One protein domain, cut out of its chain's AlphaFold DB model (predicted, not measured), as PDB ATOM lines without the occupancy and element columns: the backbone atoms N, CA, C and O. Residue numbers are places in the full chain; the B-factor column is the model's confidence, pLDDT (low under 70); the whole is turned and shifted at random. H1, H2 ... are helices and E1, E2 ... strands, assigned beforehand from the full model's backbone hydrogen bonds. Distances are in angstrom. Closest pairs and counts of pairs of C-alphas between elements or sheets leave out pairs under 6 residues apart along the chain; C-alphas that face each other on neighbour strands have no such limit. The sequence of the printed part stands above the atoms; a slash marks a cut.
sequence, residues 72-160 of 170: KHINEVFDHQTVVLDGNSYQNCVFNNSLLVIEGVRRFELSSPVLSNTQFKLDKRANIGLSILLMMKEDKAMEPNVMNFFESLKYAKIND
ATOM      1  N   LYS A  72       8.404  52.591 -38.346       92.38
ATOM      2  CA  LYS A  72       7.470  52.693 -37.221       92.38
ATOM      3  C   LYS A  72       6.490  53.847 -37.414       92.38
ATOM      4  O   LYS A  72       6.911  54.942 -37.774       92.38
ATOM      5  N   HIS A  73       5.231  53.581 -37.105       92.19
ATOM      6  CA  HIS A  73       4.112  54.515 -37.057       92.19
ATOM      7  C   HIS A  73       3.464  54.384 -35.674       92.19
ATOM      8  O   HIS A  73       3.166  53.269 -35.244       92.19
ATOM      9  N   ILE A  74       3.309  55.490 -34.940       93.44
ATOM     10  CA  ILE A  74       2.869  55.469 -33.534       93.44
ATOM     11  C   ILE A  74       1.760  56.499 -33.334       93.44
ATOM     12  O   ILE A  74       1.967  57.671 -33.633       93.44
ATOM     13  N   ASN A  75       0.612  56.074 -32.792       93.50
ATOM     14  CA  ASN A  75      -0.559  56.926 -32.522       93.50
ATOM     15  C   ASN A  75      -1.087  57.691 -33.755       93.50
ATOM     16  O   ASN A  75      -1.735  58.729 -33.625       93.50
ATOM     17  N   GLU A  76      -0.789  57.204 -34.959       93.00
ATOM     18  CA  GLU A  76      -1.268  57.802 -36.205       93.00
ATOM     19  C   GLU A  76      -2.701  57.356 -36.520       93.00
ATOM     20  O   GLU A  76      -3.093  56.217 -36.245       93.00
ATOM     21  N   VAL A  77      -3.473  58.263 -37.123       93.31
ATOM     22  CA  VAL A  77      -4.838  58.006 -37.589       93.31
ATOM     23  C   VAL A  77      -4.831  57.961 -39.108       93.31
ATOM     24  O   VAL A  77      -4.420  58.916 -39.767       93.31
ATOM     25  N   PHE A  78      -5.306  56.850 -39.658       92.31
ATOM     26  CA  PHE A  78      -5.440  56.625 -41.081       92.31
ATOM     27  C   PHE A  78      -6.920  56.606 -41.447       92.31
ATOM     28  O   PHE A  78      -7.634  55.691 -41.049       92.31
ATOM     29  N   ASP A  79      -7.377  57.610 -42.192       93.25
ATOM     30  CA  ASP A  79      -8.786  57.768 -42.552       93.25
ATOM     31  C   ASP A  79      -8.955  57.794 -44.077       93.25
ATOM     32  O   ASP A  79      -8.237  58.519 -44.765       93.25
ATOM     33  N   HIS A  80      -9.876  56.982 -44.606       90.56
ATOM     34  CA  HIS A  80     -10.211  56.900 -46.038       90.56
ATOM     35  C   HIS A  80      -9.016  56.685 -46.989       90.56
ATOM     36  O   HIS A  80      -9.023  57.162 -48.127       90.56
ATOM     37  N   GLN A  81      -7.980  55.963 -46.554       92.81
ATOM     38  CA  GLN A  81      -6.777  55.751 -47.361       92.81
ATOM     39  C   GLN A  81      -6.411  54.282 -47.540       92.81
ATOM     40  O   GLN A  81      -6.807  53.401 -46.777       92.81
ATOM     41  N   THR A  82      -5.636  54.016 -48.590       91.69
ATOM     42  CA  THR A  82      -5.051  52.697 -48.829       91.69
ATOM     43  C   THR A  82      -3.701  52.623 -48.125       91.69
ATOM     44  O   THR A  82      -2.791  53.383 -48.450       91.69
ATOM     45  N   VAL A  83      -3.568  51.710 -47.167       90.94
ATOM     46  CA  VAL A  83      -2.360  51.540 -46.358       90.94
ATOM     47  C   VAL A  83      -1.696  50.218 -46.712       90.94
ATOM     48  O   VAL A  83      -2.291  49.153 -46.575       90.94
ATOM     49  N   VAL A  84      -0.435  50.282 -47.137       91.56
ATOM     50  CA  VAL A  84       0.388  49.088 -47.356       91.56
ATOM     51  C   VAL A  84       1.022  48.678 -46.030       91.56
ATOM     52  O   VAL A  84       1.744  49.457 -45.398       91.56
ATOM     53  N   LEU A  85       0.743  47.453 -45.588       89.88
ATOM     54  CA  LEU A  85       1.243  46.950 -44.309       89.88
ATOM     55  C   LEU A  85       2.712  46.515 -44.401       89.88
ATOM     56  O   LEU A  85       3.505  46.816 -43.511       89.88
ATOM     57  N   ASP A  86       3.094  45.870 -45.502       87.94
ATOM     58  CA  ASP A  86       4.426  45.313 -45.739       87.94
ATOM     59  C   ASP A  86       5.574  46.314 -45.489       87.94
ATOM     60  O   ASP A  86       5.725  47.334 -46.161       87.94
ATOM     61  N   GLY A  87       6.465  45.970 -44.554       88.00
ATOM     62  CA  GLY A  87       7.642  46.763 -44.199       88.00
ATOM     63  C   GLY A  87       7.402  47.851 -43.148       88.00
ATOM     64  O   GLY A  87       8.350  48.583 -42.840       88.00
ATOM     65  N   ASN A  88       6.191  47.938 -42.593       92.12
ATOM     66  CA  ASN A  88       5.797  48.921 -41.588       92.12
ATOM     67  C   ASN A  88       5.403  48.242 -40.259       92.12
ATOM     68  O   ASN A  88       4.996  47.081 -40.225       92.12
ATOM     69  N   SER A  89       5.559  48.967 -39.153       91.62
ATOM     70  CA  SER A  89       5.119  48.586 -37.807       91.62
ATOM     71  C   SER A  89       4.199  49.687 -37.290       91.62
ATOM     72  O   SER A  89       4.605  50.850 -37.265       91.62
ATOM     73  N   TYR A  90       2.968  49.336 -36.930       92.50
ATOM     74  CA  TYR A  90       1.953  50.276 -36.457       92.50
ATOM     75  C   TYR A  90       1.627  49.984 -34.997       92.50
ATOM     76  O   TYR A  90       1.197  48.879 -34.664       92.50
ATOM     77  N   GLN A  91       1.816  50.976 -34.133       92.44
ATOM     78  CA  GLN A  91       1.582  50.866 -32.698       92.44
ATOM     79  C   GLN A  91       0.526  51.878 -32.259       92.44
ATOM     80  O   GLN A  91       0.707  53.083 -32.442       92.44
ATOM     81  N   ASN A  92      -0.565  51.390 -31.660       89.25
ATOM     82  CA  ASN A  92      -1.705  52.205 -31.220       89.25
ATOM     83  C   ASN A  92      -2.292  53.088 -32.340       89.25
ATOM     84  O   ASN A  92      -2.759  54.199 -32.096       89.25
ATOM     85  N   CYS A  93      -2.221  52.623 -33.588       90.81
ATOM     86  CA  CYS A  93      -2.759  53.347 -34.734       90.81
ATOM     87  C   CYS A  93      -4.258  53.091 -34.895       90.81
ATOM     88  O   CYS A  93      -4.755  52.003 -34.592       90.81
ATOM     89  N   VAL A  94      -4.964  54.085 -35.426       91.88
ATOM     90  CA  VAL A  94      -6.391  53.990 -35.743       91.88
ATOM     91  C   VAL A  94      -6.548  53.940 -37.253       91.88
ATOM     92  O   VAL A  94      -6.039  54.811 -37.948       91.88
ATOM     93  N   PHE A  95      -7.270  52.951 -37.763       92.31
ATOM     94  CA  PHE A  95      -7.632  52.841 -39.170       92.31
ATOM     95  C   PHE A  95      -9.145  52.969 -39.287       92.31
ATOM     96  O   PHE A  95      -9.888  52.194 -38.685       92.31
ATOM     97  N   ASN A  96      -9.596  53.959 -40.045       91.81
ATOM     98  CA  ASN A  96     -11.001  54.242 -40.277       91.81
ATOM     99  C   ASN A  96     -11.275  54.264 -41.782       91.81
ATOM    100  O   ASN A  96     -10.527  54.890 -42.538       91.81
ATOM    101  N   ASN A  97     -12.296  53.528 -42.230       89.25
ATOM    102  CA  ASN A  97     -12.691  53.426 -43.645       89.25
ATOM    103  C   ASN A  97     -11.507  53.193 -44.608       89.25
ATOM    104  O   ASN A  97     -11.480  53.701 -45.730       89.25
ATOM    105  N   SER A  98     -10.481  52.476 -44.149       89.81
ATOM    106  CA  SER A  98      -9.216  52.323 -44.863       89.81
ATOM    107  C   SER A  98      -9.127  50.957 -45.543       89.81
ATOM    108  O   SER A  98      -9.758  49.987 -45.115       89.81
ATOM    109  N   LEU A  99      -8.325  50.871 -46.603       89.44
ATOM    110  CA  LEU A  99      -8.019  49.615 -47.286       89.44
ATOM    111  C   LEU A  99      -6.606  49.168 -46.908       89.44
ATOM    112  O   LEU A  99      -5.626  49.787 -47.317       89.44
ATOM    113  N   LEU A 100      -6.495  48.091 -46.139       89.69
ATOM    114  CA  LEU A 100      -5.223  47.509 -45.725       89.69
ATOM    115  C   LEU A 100      -4.750  46.498 -46.767       89.69
ATOM    116  O   LEU A 100      -5.382  45.465 -46.990       89.69
ATOM    117  N   VAL A 101      -3.620  46.792 -47.405       89.69
ATOM    118  CA  VAL A 101      -3.035  45.958 -48.456       89.69
ATOM    119  C   VAL A 101      -1.872  45.152 -47.891       89.69
ATOM    120  O   VAL A 101      -0.904  45.716 -47.372       89.69
ATOM    121  N   ILE A 102      -1.960  43.830 -48.037       87.19
ATOM    122  CA  ILE A 102      -0.897  42.876 -47.706       87.19
ATOM    123  C   ILE A 102      -0.302  42.368 -49.020       87.19
ATOM    124  O   ILE A 102      -0.961  41.668 -49.796       87.19
ATOM    125  N   GLU A 103       0.959  42.711 -49.284       83.62
ATOM    126  CA  GLU A 103       1.649  42.254 -50.495       83.62
ATOM    127  C   GLU A 103       2.292  40.871 -50.291       83.62
ATOM    128  O   GLU A 103       2.417  40.101 -51.249       83.62
ATOM    129  N   GLY A 104       2.680  40.539 -49.052       76.31
ATOM    130  CA  GLY A 104       3.344  39.282 -48.684       76.31
ATOM    131  C   GLY A 104       4.827  39.222 -49.081       76.31
ATOM    132  O   GLY A 104       5.400  38.137 -49.222       76.31
ATOM    133  N   VAL A 105       5.450  40.377 -49.308       79.12
ATOM    134  CA  VAL A 105       6.855  40.550 -49.699       79.12
ATOM    135  C   VAL A 105       7.735  40.850 -48.484       79.12
ATOM    136  O   VAL A 105       8.859  40.347 -48.414       79.12
ATOM    137  N   ARG A 106       7.247  41.648 -47.527       81.00
ATOM    138  CA  ARG A 106       7.989  42.044 -46.317       81.00
ATOM    139  C   ARG A 106       7.161  41.789 -45.063       81.00
ATOM    140  O   ARG A 106       5.938  41.747 -45.105       81.00
ATOM    141  N   ARG A 107       7.849  41.633 -43.928       82.19
ATOM    142  CA  ARG A 107       7.195  41.528 -42.617       82.19
ATOM    143  C   ARG A 107       6.501  42.843 -42.271       82.19
ATOM    144  O   ARG A 107       6.941  43.900 -42.717       82.19
ATOM    145  N   PHE A 108       5.465  42.766 -41.454       88.44
ATOM    146  CA  PHE A 108       4.818  43.917 -40.844       88.44
ATOM    147  C   PHE A 108       4.422  43.575 -39.411       88.44
ATOM    148  O   PHE A 108       4.419  42.404 -39.032       88.44
ATOM    149  N   GLU A 109       4.118  44.593 -38.620       85.62
ATOM    150  CA  GLU A 109       3.710  44.433 -37.228       85.62
ATOM    151  C   GLU A 109       2.530  45.357 -36.925       85.62
ATOM    152  O   GLU A 109       2.517  46.520 -37.331       85.62
ATOM    153  N   LEU A 110       1.534  44.826 -36.222       86.94
ATOM    154  CA  LEU A 110       0.375  45.565 -35.740       86.94
ATOM    155  C   LEU A 110       0.279  45.342 -34.232       86.94
ATOM    156  O   LEU A 110       0.065  44.221 -33.786       86.94
ATOM    157  N   SER A 111       0.443  46.407 -33.455       86.06
ATOM    158  CA  SER A 111       0.346  46.376 -31.998       86.06
ATOM    159  C   SER A 111      -0.798  47.280 -31.556       86.06
ATOM    160  O   SER A 111      -0.760  48.493 -31.778       86.06
ATOM    161  N   SER A 112      -1.836  46.673 -30.977       84.38
ATOM    162  CA  SER A 112      -3.048  47.355 -30.502       84.38
ATOM    163  C   SER A 112      -3.696  48.301 -31.535       84.38
ATOM    164  O   SER A 112      -3.956  49.463 -31.210       84.38
ATOM    165  N   PRO A 113      -3.955  47.864 -32.787       85.75
ATOM    166  CA  PRO A 113      -4.638  48.717 -33.750       85.75
ATOM    167  C   PRO A 113      -6.124  48.855 -33.405       85.75
ATOM    168  O   PRO A 113      -6.776  47.896 -32.991       85.75
ATOM    169  N   VAL A 114      -6.682  50.034 -33.656       87.12
ATOM    170  CA  VAL A 114      -8.132  50.251 -33.651       87.12
ATOM    171  C   VAL A 114      -8.604  50.245 -35.096       87.12
ATOM    172  O   VAL A 114      -8.203  51.100 -35.880       87.12
ATOM    173  N   LEU A 115      -9.433  49.273 -35.459       87.19
ATOM    174  CA  LEU A 115      -9.931  49.085 -36.821       87.19
ATOM    175  C   LEU A 115     -11.431  49.400 -36.860       87.19
ATOM    176  O   LEU A 115     -12.223  48.701 -36.230       87.19
ATOM    177  N   SER A 116     -11.823  50.428 -37.611       86.38
ATOM    178  CA  SER A 116     -13.221  50.801 -37.846       86.38
ATOM    179  C   SER A 116     -13.517  50.765 -39.343       86.38
ATOM    180  O   SER A 116     -12.801  51.385 -40.131       86.38
ATOM    181  N   ASN A 117     -14.524  49.985 -39.755       83.12
ATOM    182  CA  ASN A 117     -14.959  49.852 -41.157       83.12
ATOM    183  C   ASN A 117     -13.807  49.651 -42.162       83.12
ATOM    184  O   ASN A 117     -13.785  50.217 -43.253       83.12
ATOM    185  N   THR A 118     -12.801  48.874 -41.771       83.19
ATOM    186  CA  THR A 118     -11.565  48.705 -42.537       83.19
ATOM    187  C   THR A 118     -11.633  47.414 -43.350       83.19
ATOM    188  O   THR A 118     -12.087  46.385 -42.852       83.19
ATOM    189  N   GLN A 119     -11.182  47.454 -44.604       85.19
ATOM    190  CA  GLN A 119     -11.157  46.293 -45.497       85.19
ATOM    191  C   GLN A 119      -9.729  45.792 -45.697       85.19
ATOM    192  O   GLN A 119      -8.784  46.577 -45.673       85.19
ATOM    193  N   PHE A 120      -9.573  44.492 -45.948       83.88
ATOM    194  CA  PHE A 120      -8.287  43.892 -46.298       83.88
ATOM    195  C   PHE A 120      -8.239  43.538 -47.784       83.88
ATOM    196  O   PHE A 120      -9.241  43.140 -48.372       83.88
ATOM    197  N   LYS A 121      -7.059  43.658 -48.392       84.31
ATOM    198  CA  LYS A 121      -6.781  43.200 -49.754       84.31
ATOM    199  C   LYS A 121      -5.445  42.470 -49.800       84.31
ATOM    200  O   LYS A 121      -4.441  42.953 -49.282       84.31
ATOM    201  N   LEU A 122      -5.437  41.324 -50.473       83.25
ATOM    202  CA  LEU A 122      -4.225  40.589 -50.825       83.25
ATOM    203  C   LEU A 122      -3.845  40.932 -52.267       83.25
ATOM    204  O   LEU A 122      -4.719  40.937 -53.131       83.25
ATOM    205  N   ASP A 123      -2.571  41.225 -52.523       78.31
ATOM    206  CA  ASP A 123      -2.107  41.612 -53.865       78.31
ATOM    207  C   ASP A 123      -1.197  40.543 -54.498       78.31
ATOM    208  O   ASP A 123      -1.661  39.656 -55.210       78.31
ATOM    209  N   LYS A 124       0.111  40.577 -54.211       69.94
ATOM    210  CA  LYS A 124       1.125  39.807 -54.961       69.94
ATOM    211  C   LYS A 124       1.290  38.359 -54.507       69.94
ATOM    212  O   LYS A 124       1.464  37.466 -55.332       69.94
ATOM    213  N   ARG A 125       1.308  38.105 -53.196       69.44
ATOM    214  CA  ARG A 125       1.557  36.771 -52.621       69.44
ATOM    215  C   ARG A 125       0.413  36.352 -51.711       69.44
ATOM    216  O   ARG A 125       0.580  36.218 -50.498       69.44
ATOM    217  N   ALA A 126      -0.737  36.090 -52.331       62.56
ATOM    218  CA  ALA A 126      -1.974  35.720 -51.647       62.56
ATOM    219  C   ALA A 126      -1.801  34.551 -50.659       62.56
ATOM    220  O   ALA A 126      -2.343  34.611 -49.566       62.56
ATOM    221  N   ASN A 127      -0.978  33.541 -50.971       61.91
ATOM    222  CA  ASN A 127      -0.735  32.404 -50.067       61.91
ATOM    223  C   ASN A 127      -0.091  32.814 -48.729       61.91
ATOM    224  O   ASN A 127      -0.476  32.311 -47.676       61.91
ATOM    225  N   ILE A 128       0.884  33.730 -48.765       67.56
ATOM    226  CA  ILE A 128       1.558  34.225 -47.556       67.56
ATOM    227  C   ILE A 128       0.612  35.171 -46.811       67.56
ATOM    228  O   ILE A 128       0.423  35.029 -45.606       67.56
ATOM    229  N   GLY A 129      -0.056  36.072 -47.534       67.38
ATOM    230  CA  GLY A 129      -1.051  36.970 -46.952       67.38
ATOM    231  C   GLY A 129      -2.211  36.236 -46.271       67.38
ATOM    232  O   GLY A 129      -2.642  36.643 -45.199       67.38
ATOM    233  N   LEU A 130      -2.659  35.105 -46.824       69.19
ATOM    234  CA  LEU A 130      -3.719  34.282 -46.244       69.19
ATOM    235  C   LEU A 130      -3.270  33.591 -44.951       69.19
ATOM    236  O   LEU A 130      -4.033  33.565 -43.993       69.19
ATOM    237  N   SER A 131      -2.024  33.107 -44.877       68.56
ATOM    238  CA  SER A 131      -1.475  32.587 -43.615       68.56
ATOM    239  C   SER A 131      -1.381  33.661 -42.527       68.56
ATOM    240  O   SER A 131      -1.674  33.386 -41.370       68.56
ATOM    241  N   ILE A 132      -1.053  34.900 -42.906       69.62
ATOM    242  CA  ILE A 132      -0.995  36.029 -41.972       69.62
ATOM    243  C   ILE A 132      -2.399  36.400 -41.484       69.62
ATOM    244  O   ILE A 132      -2.599  36.579 -40.288       69.62
ATOM    245  N   LEU A 133      -3.391  36.445 -42.377       74.56
ATOM    246  CA  LEU A 133      -4.785  36.679 -41.993       74.56
ATOM    247  C   LEU A 133      -5.334  35.564 -41.091       74.56
ATOM    248  O   LEU A 133      -6.082  35.852 -40.164       74.56
ATOM    249  N   LEU A 134      -4.940  34.306 -41.316       76.38
ATOM    250  CA  LEU A 134      -5.291  33.198 -40.422       76.38
ATOM    251  C   LEU A 134      -4.675  33.364 -39.027       76.38
ATOM    252  O   LEU A 134      -5.371  33.124 -38.050       76.38
ATOM    253  N   MET A 135      -3.431  33.840 -38.917       72.69
ATOM    254  CA  MET A 135      -2.827  34.168 -37.617       72.69
ATOM    255  C   MET A 135      -3.529  35.355 -36.943       72.69
ATOM    256  O   MET A 135      -3.772  35.328 -35.743       72.69
ATOM    257  N   MET A 136      -3.913  36.384 -37.706       72.75
ATOM    258  CA  MET A 136      -4.662  37.534 -37.177       72.75
ATOM    259  C   MET A 136      -6.066  37.149 -36.692       72.75
ATOM    260  O   MET A 136      -6.590  37.790 -35.790       72.75
ATOM    261  N   LYS A 137      -6.672  36.098 -37.257       74.19
ATOM    262  CA  LYS A 137      -7.959  35.563 -36.790       74.19
ATOM    263  C   LYS A 137      -7.886  35.043 -35.350       74.19
ATOM    264  O   LYS A 137      -8.891  35.080 -34.651       74.19
ATOM    265  N   GLU A 138      -6.728  34.554 -34.908       73.50
ATOM    266  CA  GLU A 138      -6.547  34.050 -33.541       73.50
ATOM    267  C   GLU A 138      -6.547  35.184 -32.494       73.50
ATOM    268  O   GLU A 138      -6.769  34.929 -31.308       73.50
ATOM    269  N   ASP A 139      -6.361  36.442 -32.918       74.56
ATOM    270  CA  ASP A 139      -6.473  37.623 -32.061       74.56
ATOM    271  C   ASP A 139      -7.925  38.141 -32.011       74.56
ATOM    272  O   ASP A 139      -8.477  38.626 -33.003       74.56
ATOM    273  N   LYS A 140      -8.530  38.106 -30.814       72.19
ATOM    274  CA  LYS A 140      -9.911  38.555 -30.550       72.19
ATOM    275  C   LYS A 140     -10.187  39.995 -30.990       72.19
ATOM    276  O   LYS A 140     -11.331  40.325 -31.289       72.19
ATOM    277  N   ALA A 141      -9.176  40.870 -31.007       68.12
ATOM    278  CA  ALA A 141      -9.348  42.259 -31.433       68.12
ATOM    279  C   ALA A 141      -9.451  42.405 -32.964       68.12
ATOM    280  O   ALA A 141     -10.042  43.365 -33.460       68.12
ATOM    281  N   MET A 142      -8.885  41.461 -33.718       73.12
ATOM    282  CA  MET A 142      -8.824  41.499 -35.183       73.12
ATOM    283  C   MET A 142      -9.835  40.565 -35.855       73.12
ATOM    284  O   MET A 142     -10.228  40.819 -36.997       73.12
ATOM    285  N   GLU A 143     -10.303  39.543 -35.134       78.06
ATOM    286  CA  GLU A 143     -11.274  38.542 -35.581       78.06
ATOM    287  C   GLU A 143     -12.456  39.100 -36.402       78.06
ATOM    288  O   GLU A 143     -12.649  38.618 -37.521       78.06
ATOM    289  N   PRO A 144     -13.223  40.124 -35.963       75.81
ATOM    290  CA  PRO A 144     -14.411  40.558 -36.705       75.81
ATOM    291  C   PRO A 144     -14.078  41.127 -38.093       75.81
ATOM    292  O   PRO A 144     -14.774  40.850 -39.069       75.81
ATOM    293  N   ASN A 145     -12.978  41.875 -38.220       73.12
ATOM    294  CA  ASN A 145     -12.578  42.466 -39.502       73.12
ATOM    295  C   ASN A 145     -11.976  41.421 -40.448       73.12
ATOM    296  O   ASN A 145     -12.169  41.484 -41.664       73.12
ATOM    297  N   VAL A 146     -11.275  40.434 -39.890       76.31
ATOM    298  CA  VAL A 146     -10.711  39.311 -40.644       76.31
ATOM    299  C   VAL A 146     -11.817  38.370 -41.138       76.31
ATOM    300  O   VAL A 146     -11.785  37.929 -42.287       76.31
ATOM    301  N   MET A 147     -12.836  38.102 -40.318       76.62
ATOM    302  CA  MET A 147     -13.987  37.283 -40.710       76.62
ATOM    303  C   MET A 147     -14.810  37.939 -41.822       76.62
ATOM    304  O   MET A 147     -15.138  37.260 -42.791       76.62
ATOM    305  N   ASN A 148     -15.032  39.257 -41.767       73.31
ATOM    306  CA  ASN A 148     -15.682  39.999 -42.856       73.31
ATOM    307  C   ASN A 148     -14.933  39.850 -44.193       73.31
ATOM    308  O   ASN A 148     -15.548  39.696 -45.251       73.31
ATOM    309  N   PHE A 149     -13.595  39.844 -44.161       74.94
ATOM    310  CA  PHE A 149     -12.788  39.576 -45.351       74.94
ATOM    311  C   PHE A 149     -12.998  38.146 -45.872       74.94
ATOM    312  O   PHE A 149     -13.257  37.964 -47.064       74.94
ATOM    313  N   PHE A 150     -12.959  37.130 -45.004       76.50
ATOM    314  CA  PHE A 150     -13.211  35.740 -45.407       76.50
ATOM    315  C   PHE A 150     -14.627  35.519 -45.951       76.50
ATOM    316  O   PHE A 150     -14.800  34.771 -46.915       76.50
ATOM    317  N   GLU A 151     -15.633  36.187 -45.391       74.94
ATOM    318  CA  GLU A 151     -16.991  36.163 -45.931       74.94
ATOM    319  C   GLU A 151     -17.042  36.797 -47.320       74.94
ATOM    320  O   GLU A 151     -17.564  36.176 -48.247       74.94
ATOM    321  N   SER A 152     -16.420  37.966 -47.515       67.00
ATOM    322  CA  SER A 152     -16.351  38.607 -48.835       67.00
ATOM    323  C   SER A 152     -15.666  37.719 -49.883       67.00
ATOM    324  O   SER A 152     -16.120  37.653 -51.023       67.00
ATOM    325  N   LEU A 153     -14.644  36.950 -49.486       62.53
ATOM    326  CA  LEU A 153     -13.991  35.962 -50.347       62.53
ATOM    327  C   LEU A 153     -14.898  34.773 -50.668       62.53
ATOM    328  O   LEU A 153     -14.900  34.298 -51.803       62.53
ATOM    329  N   LYS A 154     -15.675  34.286 -49.694       59.59
ATOM    330  CA  LYS A 154     -16.648  33.210 -49.913       59.59
ATOM    331  C   LYS A 154     -17.707  33.646 -50.926       59.59
ATOM    332  O   LYS A 154     -17.985  32.896 -51.854       59.59
ATOM    333  N   TYR A 155     -18.237  34.862 -50.797       57.50
ATOM    334  CA  TYR A 155     -19.207  35.415 -51.744       57.50
ATOM    335  C   TYR A 155     -18.592  35.730 -53.116       57.50
ATOM    336  O   TYR A 155     -19.221  35.447 -54.133       57.50
ATOM    337  N   ALA A 156     -17.353  36.227 -53.175       53.28
ATOM    338  CA  ALA A 156     -16.639  36.431 -54.438       53.28
ATOM    339  C   ALA A 156     -16.410  35.105 -55.183       53.28
ATOM    340  O   ALA A 156     -16.694  35.011 -56.374       53.28
ATOM    341  N   LYS A 157     -16.006  34.043 -54.470       47.84
ATOM    342  CA  LYS A 157     -15.850  32.694 -55.041       47.84
ATOM    343  C   LYS A 157     -17.167  32.128 -55.586       47.84
ATOM    344  O   LYS A 157     -17.146  31.411 -56.579       47.84
ATOM    345  N   ILE A 158     -18.296  32.443 -54.947       51.69
ATOM    346  CA  ILE A 158     -19.638  32.020 -55.385       51.69
ATOM    347  C   ILE A 158     -20.088  32.790 -56.640       51.69
ATOM    348  O   ILE A 158     -20.767  32.225 -57.495       51.69
ATOM    349  N   ASN A 159     -19.687  34.053 -56.795       45.84
ATOM    350  CA  ASN A 159     -20.045  34.855 -57.969       45.84
ATOM    351  C   ASN A 159     -19.160  34.579 -59.198       45.84
ATOM    352  O   ASN A 159     -19.637  34.736 -60.319       45.84
ATOM    353  N   ASP A 160     -17.921  34.109 -59.006       44.47
ATOM    354  CA  ASP A 160     -17.040  33.660 -60.099       44.47
ATOM    355  C   ASP A 160     -17.272  32.188 -60.505       44.47
ATOM    356  O   ASP A 160     -16.743  31.732 -61.524       44.47
TER     357      ASP A 160
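This is residues 72 to 160 of the 170 residues of an uncharacterized protein of Spirosoma pollinicola (UniProt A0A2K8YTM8). The chain is wound in three stacked turns of short strands, a small three-sided coil, with a helical hairpin packed at the end where the last turn finishes. The turns are E1 E2 E3, E4 E5 E6 and E7 E8 E9; their strands stack into three parallel sheets, E1 E4 E7, E2 E5 E8 and E3 E6 E9, and the final residues of H2 stick out beyond the body. The printed part has 89 residues, with nine named strands followed by two named helices, H1 and H2, in a mixed class of helices and strands. It is compact, with a radius of gyration of the C-alphas of 12.6 A, and elongated, spanning 39 by 25 by 25 A.

E1, residues 72 to 74, runs on into E2, residues 77 to 79, across a break of 2 residues at 91 degrees. E3, residues 82 to 84, follows E2 after a tight link of 2 residues, and the two meet only through their link. E4, residues 88 to 91, is the parallel neighbour of E1, with N 73 and O 89 within hydrogen-bond range at 2.8 A. E5, residues 94 to 96, is parallel to E2, with N 78 and O 94 2.8 A apart. E6, residues 99 to 102, is parallel to E3, with N 83 and O 99 2.8 A apart. E7, residues 109 to 111, is parallel to E4, with N 90 and O 109 2.9 A apart. E8, residues 114 to 116, is parallel to E5, with N 95 and O 114 2.8 A apart. E9, residues 119 to 122, is parallel to E6, with N 100 and O 119 2.8 A apart. H1, residues 126 to 137, is on the sheet E3 E6 E9 and makes two layers with it, helix on sheet; the closest C-alphas of H1 and E6 are those of Gly 129 and Ile 102, 6.0 A apart. H2, residues 143 to 159, only grazes that sheet, with its residues 145 to 152; its closest C-alphas with E9 are those of Phe 149 and Phe 120, 6.3 A apart. H1 and H2 form a helical hairpin: they touch, through residues 133 to 137 of H1 and 143 to 147 of H2 alone, and run opposite ways at a steep tilt of 41 degrees, closest at the C-alphas of Lys 137 and Glu 143, 4.6 A. In both helices every O i to N i+4 pair is within hydrogen-bond range.

E1 begins at C-alpha 72, (7.470, 52.693, -37.221). Among the strands, E4 is 10.0 A long, E6 9.8 A and E9 10.4 A from first to last C-alpha. E9 ends at C-alpha 122, (-4.225, 40.589, -50.825). H1 is 16.0 A long and H2 24.3 A, ending at C-alpha 159, (-20.045, 34.855, -57.969).

The C-alphas of Ile 74 and Asp 160 are the two farthest apart, at 39.7 A. Residues 153 to 160, of which 153 to 159 belong to H2, stand free. The printed part has no cut; the link from E6 to E7 is short, and the other links are tight. The mean pLDDT of the printed part is 79.7, and it is under 70 at residues 124 to 132, 141 and 152 to 160.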